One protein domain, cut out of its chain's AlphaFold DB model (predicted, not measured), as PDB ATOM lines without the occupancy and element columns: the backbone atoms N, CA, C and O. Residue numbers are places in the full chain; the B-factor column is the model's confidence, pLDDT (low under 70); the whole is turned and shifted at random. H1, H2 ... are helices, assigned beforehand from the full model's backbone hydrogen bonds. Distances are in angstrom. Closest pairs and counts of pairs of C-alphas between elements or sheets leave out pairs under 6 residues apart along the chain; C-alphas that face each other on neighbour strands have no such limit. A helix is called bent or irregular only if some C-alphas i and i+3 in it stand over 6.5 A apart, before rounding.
ATOM      1  N   SER A  23      99.672 103.191 131.033       94.44
ATOM      2  CA  SER A  23     100.333 104.326 131.684       94.44
ATOM      3  C   SER A  23     101.761 104.580 131.190       94.44
ATOM      4  O   SER A  23     102.476 105.374 131.804       94.44
ATOM      5  N   GLN A  24     102.241 103.888 130.154       92.62
ATOM      6  CA  GLN A  24     103.531 104.223 129.554       92.62
ATOM      7  C   GLN A  24     103.406 105.490 128.717       92.62
ATOM      8  O   GLN A  24     102.420 105.679 128.006       92.62
ATOM      9  N   THR A  25     104.429 106.337 128.779       94.19
ATOM     10  CA  THR A  25     104.549 107.476 127.874       94.19
ATOM     11  C   THR A  25     104.920 106.998 126.479       94.19
ATOM     12  O   THR A  25     105.660 106.024 126.299       94.19
ATOM     13  N   VAL A  26     104.415 107.700 125.476       88.56
ATOM     14  CA  VAL A  26     104.768 107.465 124.080       88.56
ATOM     15  C   VAL A  26     106.219 107.888 123.862       88.56
ATOM     16  O   VAL A  26     106.736 108.792 124.516       88.56
ATOM     17  N   ALA A  27     106.926 107.199 122.966       84.38
ATOM     18  CA  ALA A  27     108.304 107.561 122.664       84.38
ATOM     19  C   ALA A  27     108.379 109.022 122.197       84.38
ATOM     20  O   ALA A  27     107.594 109.438 121.350       84.38
ATOM     21  N   TYR A  28     109.359 109.758 122.727       83.19
ATOM     22  CA  TYR A  28     109.626 111.169 122.414       83.19
ATOM     23  C   TYR A  28     108.595 112.184 122.936       83.19
ATOM     24  O   TYR A  28     108.830 113.376 122.776       83.19
ATOM     25  N   GLU A  29     107.548 111.741 123.635       84.88
ATOM     26  CA  GLU A  29     106.550 112.602 124.279       84.88
ATOM     27  C   GLU A  29     106.553 112.340 125.791       84.88
ATOM     28  O   GLU A  29     106.430 111.201 126.239       84.88
ATOM     29  N   SER A  30     106.742 113.376 126.609       84.12
ATOM     30  CA  SER A  30     106.852 113.215 128.071       84.12
ATOM     31  C   SER A  30     105.510 113.192 128.805       84.12
ATOM     32  O   SER A  30     105.449 112.744 129.949       84.12
ATOM     33  N   ASP A  31     104.458 113.701 128.177       90.62
ATOM     34  CA  ASP A  31     103.149 113.986 128.770       90.62
ATOM     35  C   ASP A  31     101.988 113.298 128.041       90.62
ATOM     36  O   ASP A  31     100.835 113.468 128.430       90.62
ATOM     37  N   VAL A  32     102.292 112.488 127.024       92.69
ATOM     38  CA  VAL A  32     101.311 111.688 126.288       92.69
ATOM     39  C   VAL A  32     101.475 110.225 126.666       92.69
ATOM     40  O   VAL A  32     102.528 109.626 126.427       92.69
ATOM     41  N   TYR A  33     100.428 109.634 127.226       95.25
ATOM     42  CA  TYR A  33     100.390 108.227 127.593       95.25
ATOM     43  C   TYR A  33      99.731 107.384 126.497       95.25
ATOM     44  O   TYR A  33      98.959 107.876 125.673       95.25
ATOM     45  N   VAL A  34     100.001 106.078 126.492       94.00
ATOM     46  CA  VAL A  34      99.375 105.131 125.553       94.00
ATOM     47  C   VAL A  34      97.846 105.251 125.592       94.00
ATOM     48  O   VAL A  34      97.204 105.290 124.541       94.00
ATOM     49  N   ILE A  35      97.252 105.371 126.783       95.69
ATOM     50  CA  ILE A  35      95.797 105.506 126.943       95.69
ATOM     51  C   ILE A  35      95.217 106.759 126.269       95.69
ATOM     52  O   ILE A  35      94.103 106.703 125.735       95.69
ATOM     53  N   ASP A  36      95.984 107.852 126.230       95.06
ATOM     54  CA  ASP A  36      95.570 109.123 125.627       95.06
ATOM     55  C   ASP A  36      95.469 109.017 124.103       95.06
ATOM     56  O   ASP A  36      94.716 109.757 123.474       95.06
ATOM     57  N   ILE A  37      96.181 108.059 123.504       94.19
ATOM     58  CA  ILE A  37      96.089 107.734 122.078       94.19
ATOM     59  C   ILE A  37      94.962 106.733 121.819       94.19
ATOM     60  O   ILE A  37      94.166 106.908 120.893       94.19
ATOM     61  N   LEU A  38      94.883 105.667 122.616       95.44
ATOM     62  CA  LEU A  38      93.939 104.580 122.356       95.44
ATOM     63  C   LEU A  38      92.482 105.004 122.560       95.44
ATOM     64  O   LEU A  38      91.610 104.569 121.805       95.44
ATOM     65  N   THR A  39      92.217 105.880 123.531       96.00
ATOM     66  CA  THR A  39      90.853 106.319 123.850       96.00
ATOM     67  C   THR A  39      90.211 107.078 122.676       96.00
ATOM     68  O   THR A  39      89.168 106.624 122.192       96.00
ATOM     69  N   PRO A  40      90.821 108.142 122.108       96.81
ATOM     70  CA  PRO A  40      90.281 108.813 120.925       96.81
ATOM     71  C   PRO A  40      90.129 107.898 119.709       96.81
ATOM     72  O   PRO A  40      89.159 108.028 118.964       96.81
ATOM     73  N   ILE A  41      91.068 106.968 119.505       96.25
ATOM     74  CA  ILE A  41      90.998 106.004 118.404       96.25
ATOM     75  C   ILE A  41      89.774 105.098 118.578       96.25
ATOM     76  O   ILE A  41      88.986 104.965 117.642       96.25
ATOM     77  N   SER A  42      89.574 104.531 119.771       97.50
ATOM     78  CA  SER A  42      88.417 103.673 120.057       97.50
ATOM     79  C   SER A  42      87.093 104.397 119.786       97.50
ATOM     80  O   SER A  42      86.229 103.869 119.091       97.50
ATOM     81  N   HIS A  43      86.982 105.659 120.200       96.81
ATOM     82  CA  HIS A  43      85.806 106.493 119.966       96.81
ATOM     83  C   HIS A  43      85.558 106.745 118.467       96.81
ATOM     84  O   HIS A  43      84.420 106.683 117.994       96.81
ATOM     85  N   GLN A  44      86.611 106.995 117.681       97.38
ATOM     86  CA  GLN A  44      86.474 107.146 116.229       97.38
ATOM     87  C   GLN A  44      85.967 105.859 115.566       97.38
ATOM     88  O   GLN A  44      85.080 105.929 114.712       97.38
ATOM     89  N   TYR A  45      86.476 104.698 115.985       95.69
ATOM     90  CA  TYR A  45      86.009 103.405 115.485       95.69
ATOM     91  C   TYR A  45      84.568 103.113 115.889       95.69
ATOM     92  O   TYR A  45      83.782 102.717 115.031       95.69
ATOM     93  N   TYR A  46      84.194 103.371 117.142       96.25
ATOM     94  CA  TYR A  46      82.818 103.219 117.610       96.25
ATOM     95  C   TYR A  46      81.851 104.052 116.758       96.25
ATOM     96  O   TYR A  46      80.901 103.532 116.177       96.25
ATOM     97  N   LYS A  47      82.157 105.342 116.572       95.00
ATOM     98  CA  LYS A  47      81.365 106.246 115.726       95.00
ATOM     99  C   LYS A  47      81.284 105.805 114.274       95.00
ATOM    100  O   LYS A  47      80.276 106.067 113.622       95.00
ATOM    101  N   TRP A  48      82.356 105.232 113.739       95.00
ATOM    102  CA  TRP A  48      82.358 104.708 112.382       95.00
ATOM    103  C   TRP A  48      81.460 103.472 112.269       95.00
ATOM    104  O   TRP A  48      80.626 103.435 111.368       95.00
ATOM    105  N   LEU A  49      81.548 102.536 113.220       94.12
ATOM    106  CA  LEU A  49      80.693 101.348 113.280       94.12
ATOM    107  C   LEU A  49      79.211 101.718 113.365       94.12
ATOM    108  O   LEU A  49      78.419 101.206 112.583       94.12
ATOM    109  N   CYS A  50      78.846 102.681 114.215       93.75
ATOM    110  CA  CYS A  50      77.464 103.157 114.345       93.75
ATOM    111  C   CYS A  50      76.904 103.824 113.075       93.75
ATOM    112  O   CYS A  50      75.708 104.094 113.000       93.75
ATOM    113  N   LYS A  51      77.751 104.154 112.093       94.25
ATOM    114  CA  LYS A  51      77.336 104.736 110.807       94.25
ATOM    115  C   LYS A  51      77.225 103.700 109.694       94.25
ATOM    116  O   LYS A  51      76.805 104.063 108.594       94.25
ATOM    117  N   LEU A  52      77.644 102.457 109.928       93.62
ATOM    118  CA  LEU A  52      77.551 101.414 108.920       93.62
ATOM    119  C   LEU A  52      76.087 100.968 108.796       93.62
ATOM    120  O   LEU A  52      75.509 100.528 109.782       93.62
ATOM    121  N   PRO A  53      75.480 101.056 107.602       90.69
ATOM    122  CA  PRO A  53      74.053 100.779 107.422       90.69
ATOM    123  C   PRO A  53      73.692  99.300 107.616       90.69
ATOM    124  O   PRO A  53      72.537  98.988 107.882       90.69
ATOM    125  N   ASP A  54      74.674  98.406 107.482       93.12
ATOM    126  CA  ASP A  54      74.490  96.953 107.563       93.12
ATOM    127  C   ASP A  54      74.764  96.387 108.969       93.12
ATOM    128  O   ASP A  54      74.680  95.175 109.171       93.12
ATOM    129  N   TYR A  55      75.135  97.239 109.933       87.00
ATOM    130  CA  TYR A  55      75.517  96.825 111.281       87.00
ATOM    131  C   TYR A  55      74.714  97.584 112.335       87.00
ATOM    132  O   TYR A  55      74.753  98.809 112.390       87.00
ATOM    133  N   ASP A  56      74.082  96.841 113.242       86.62
ATOM    134  CA  ASP A  56      73.506  97.395 114.465       86.62
ATOM    135  C   ASP A  56      74.485  97.215 115.627       86.62
ATOM    136  O   ASP A  56      74.806  96.097 116.046       86.62
ATOM    137  N   VAL A  57      74.975  98.333 116.163       86.94
ATOM    138  CA  VAL A  57      75.860  98.330 117.329       86.94
ATOM    139  C   VAL A  57      75.014  98.175 118.593       86.94
ATOM    140  O   VAL A  57      74.296  99.086 118.991       86.94
ATOM    141  N   VAL A  58      75.109  97.008 119.234       89.88
ATOM    142  CA  VAL A  58      74.371  96.672 120.471       89.88
ATOM    143  C   VAL A  58      75.155  96.953 121.759       89.88
ATOM    144  O   VAL A  58      74.640  96.739 122.853       89.88
ATOM    145  N   LEU A  59      76.408  97.394 121.632       90.94
ATOM    146  CA  LEU A  59      77.316  97.663 122.745       90.94
ATOM    147  C   LEU A  59      77.382  99.169 123.024       90.94
ATOM    148  O   LEU A  59      77.409  99.980 122.093       90.94
ATOM    149  N   ASP A  60      77.435  99.547 124.299       94.06
ATOM    150  CA  ASP A  60      77.713 100.926 124.689       94.06
ATOM    151  C   ASP A  60      79.175 101.307 124.400       94.06
ATOM    152  O   ASP A  60      80.056 100.450 124.281       94.06
ATOM    153  N   GLU A  61      79.426 102.608 124.261       95.00
ATOM    154  CA  GLU A  61      80.746 103.138 123.915       95.00
ATOM    155  C   GLU A  61      81.816 102.772 124.954       95.00
ATOM    156  O   GLU A  61      82.908 102.352 124.576       95.00
ATOM    157  N   ASP A  62      81.499 102.847 126.250       95.94
ATOM    158  CA  ASP A  62      82.458 102.565 127.324       95.94
ATOM    159  C   ASP A  62      82.895 101.094 127.304       95.94
ATOM    160  O   ASP A  62      84.087 100.772 127.403       95.94
ATOM    161  N   SER A  63      81.936 100.181 127.131       96.38
ATOM    162  CA  SER A  63      82.219  98.758 126.964       96.38
ATOM    163  C   SER A  63      83.025  98.490 125.696       96.38
ATOM    164  O   SER A  63      83.986  97.721 125.753       96.38
ATOM    165  N   PHE A  64      82.700  99.154 124.582       96.31
ATOM    166  CA  PHE A  64      83.479  99.046 123.349       96.31
ATOM    167  C   PHE A  64      84.926  99.499 123.553       96.31
ATOM    168  O   PHE A  64      85.847  98.779 123.176       96.31
ATOM    169  N   THR A  65      85.149 100.660 124.170       96.94
ATOM    170  CA  THR A  65      86.487 101.202 124.424       96.94
ATOM    171  C   THR A  65      87.317 100.262 125.291       96.94
ATOM    172  O   THR A  65      88.467  99.973 124.951       96.94
ATOM    173  N   ARG A  66      86.739  99.728 126.373       96.19
ATOM    174  CA  ARG A  66      87.414  98.743 127.228       96.19
ATOM    175  C   ARG A  66      87.831  97.507 126.431       96.19
ATOM    176  O   ARG A  66      88.991  97.098 126.493       96.19
ATOM    177  N   ASP A  67      86.906  96.926 125.677       95.69
ATOM    178  CA  ASP A  67      87.150  95.682 124.949       95.69
ATOM    179  C   ASP A  67      88.122  95.895 123.777       95.69
ATOM    180  O   ASP A  67      88.987  95.056 123.524       95.69
ATOM    181  N   PHE A  68      88.062  97.058 123.124       95.88
ATOM    182  CA  PHE A  68      89.002  97.485 122.090       95.88
ATOM    183  C   PHE A  68      90.437  97.573 122.625       95.88
ATOM    184  O   PHE A  68      91.361  97.028 122.020       95.88
ATOM    185  N   ILE A  69      90.636  98.225 123.774       96.50
ATOM    186  CA  ILE A  69      91.965  98.369 124.386       96.50
ATOM    187  C   ILE A  69      92.483  97.007 124.867       96.50
ATOM    188  O   ILE A  69      93.644  96.675 124.621       96.50
ATOM    189  N   ASN A  70      91.624  96.188 125.480       95.56
ATOM    190  CA  ASN A  70      91.972  94.824 125.883       95.56
ATOM    191  C   ASN A  70      92.381  93.962 124.684       95.56
ATOM    192  O   ASN A  70      93.386  93.259 124.746       95.56
ATOM    193  N   MET A  71      91.661  94.050 123.564       95.56
ATOM    194  CA  MET A  71      92.020  93.342 122.335       95.56
ATOM    195  C   MET A  71      93.426  93.731 121.854       95.56
ATOM    196  O   MET A  71      94.196  92.860 121.445       95.56
ATOM    197  N   LEU A  72      93.779  95.020 121.899       93.88
ATOM    198  CA  LEU A  72      95.112  95.480 121.506       93.88
ATOM    199  C   LEU A  72      96.199  94.961 122.451       93.88
ATOM    200  O   LEU A  72      97.226  94.476 121.976       93.88
ATOM    201  N   TYR A  73      95.944  95.011 123.758       93.94
ATOM    202  CA  TYR A  73      96.842  94.468 124.774       93.94
ATOM    203  C   TYR A  73      97.072  92.967 124.597       93.94
ATOM    204  O   TYR A  73      98.198  92.498 124.710       93.94
ATOM    205  N   GLU A  74      96.030  92.187 124.312       92.56
ATOM    206  CA  GLU A  74      96.164  90.734 124.170       92.56
ATOM    207  C   GLU A  74      96.822  90.310 122.857       92.56
ATOM    208  O   GLU A  74      97.532  89.308 122.817       92.56
ATOM    209  N   LYS A  75      96.599  91.058 121.773       86.75
ATOM    210  CA  LYS A  75      97.062  90.666 120.437       86.75
ATOM    211  C   LYS A  75      98.482  91.128 120.110       86.75
ATOM    212  O   LYS A  75      99.161  90.455 119.336       86.75
ATOM    213  N   TYR A  76      98.895  92.290 120.616       76.69
ATOM    214  CA  TYR A  76     100.127  92.959 120.179       76.69
ATOM    215  C   TYR A  76     101.197  93.092 121.273       76.69
ATOM    216  O   TYR A  76     102.290  93.577 120.972       76.69
ATOM    217  N   LEU A  77     100.911  92.639 122.498       70.50
ATOM    218  CA  LEU A  77     101.840  92.563 123.632       70.50
ATOM    219  C   LEU A  77     101.869  91.164 124.235       70.50
ATOM    220  O   LEU A  77     102.946  90.788 124.740       70.50
TER     221      LEU A  77
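AT A GLANCE: This is residues 23 to 77 of the 77 residues of an uncharacterized protein of viral metagenome (UniProt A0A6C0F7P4). Two helices of equal residue count, H1 and H2, cross at a steep angle, with H2 folding back across H1 after a long loop; the early part of H2 comes closest to H1, near Thr 65. Residues 23 to 33 make a loop before H1, and in the link beyond its other end residues 51 to 56 stick out, so that the two loops make the ends of the long axis. The printed part has 55 residues with two named helices, H1 then H2, and no named strand, and its class is all helix. It is loose, with a radius of gyration of the C-alphas of 13.1 A, and a rod in outline, spanning 41 by 20 by 16 A.

IN THESE COORDINATES: Residues 23 to 33 come before the first helix, beginning with C-alpha 23 at (100.333, 104.326, 131.684). H1 is residues 34 to 49, 22.7 A from first to last C-alpha, and begins with C-alpha 34 at (99.375, 105.131, 125.553). It is neither bent nor irregular, but only just: C-alphas 37 and 40 are 6.0 A apart. H2 is residues 61 to 76, 22.2 A long between the same points, and ends with C-alpha 76 at (100.127, 92.959, 120.179).

HOW THE PARTS SIT: H1 and H2 touch, with 11 pairs of C-alphas within 8 A. Their closest C-alphas are those of Ser 42 and Thr 65, 5.4 A apart. The helices run opposite ways at a steep tilt of 61 degrees, and their centres are 9.9 A apart. Each O i to N i+4 pair in H2 is within hydrogen-bond range; in H1 11 of 12 are.

THE WHOLE: The two C-alphas farthest apart are those of Ser 30 and Asp 54, at 41.6 A. The link from H1 to H2, 11 residues, is long, and residues 51 to 56 in it stand free. The printed part has no cut and ends at the chain's last residue, 77. Its mean pLDDT is 92.5, and no printed residue is under 70.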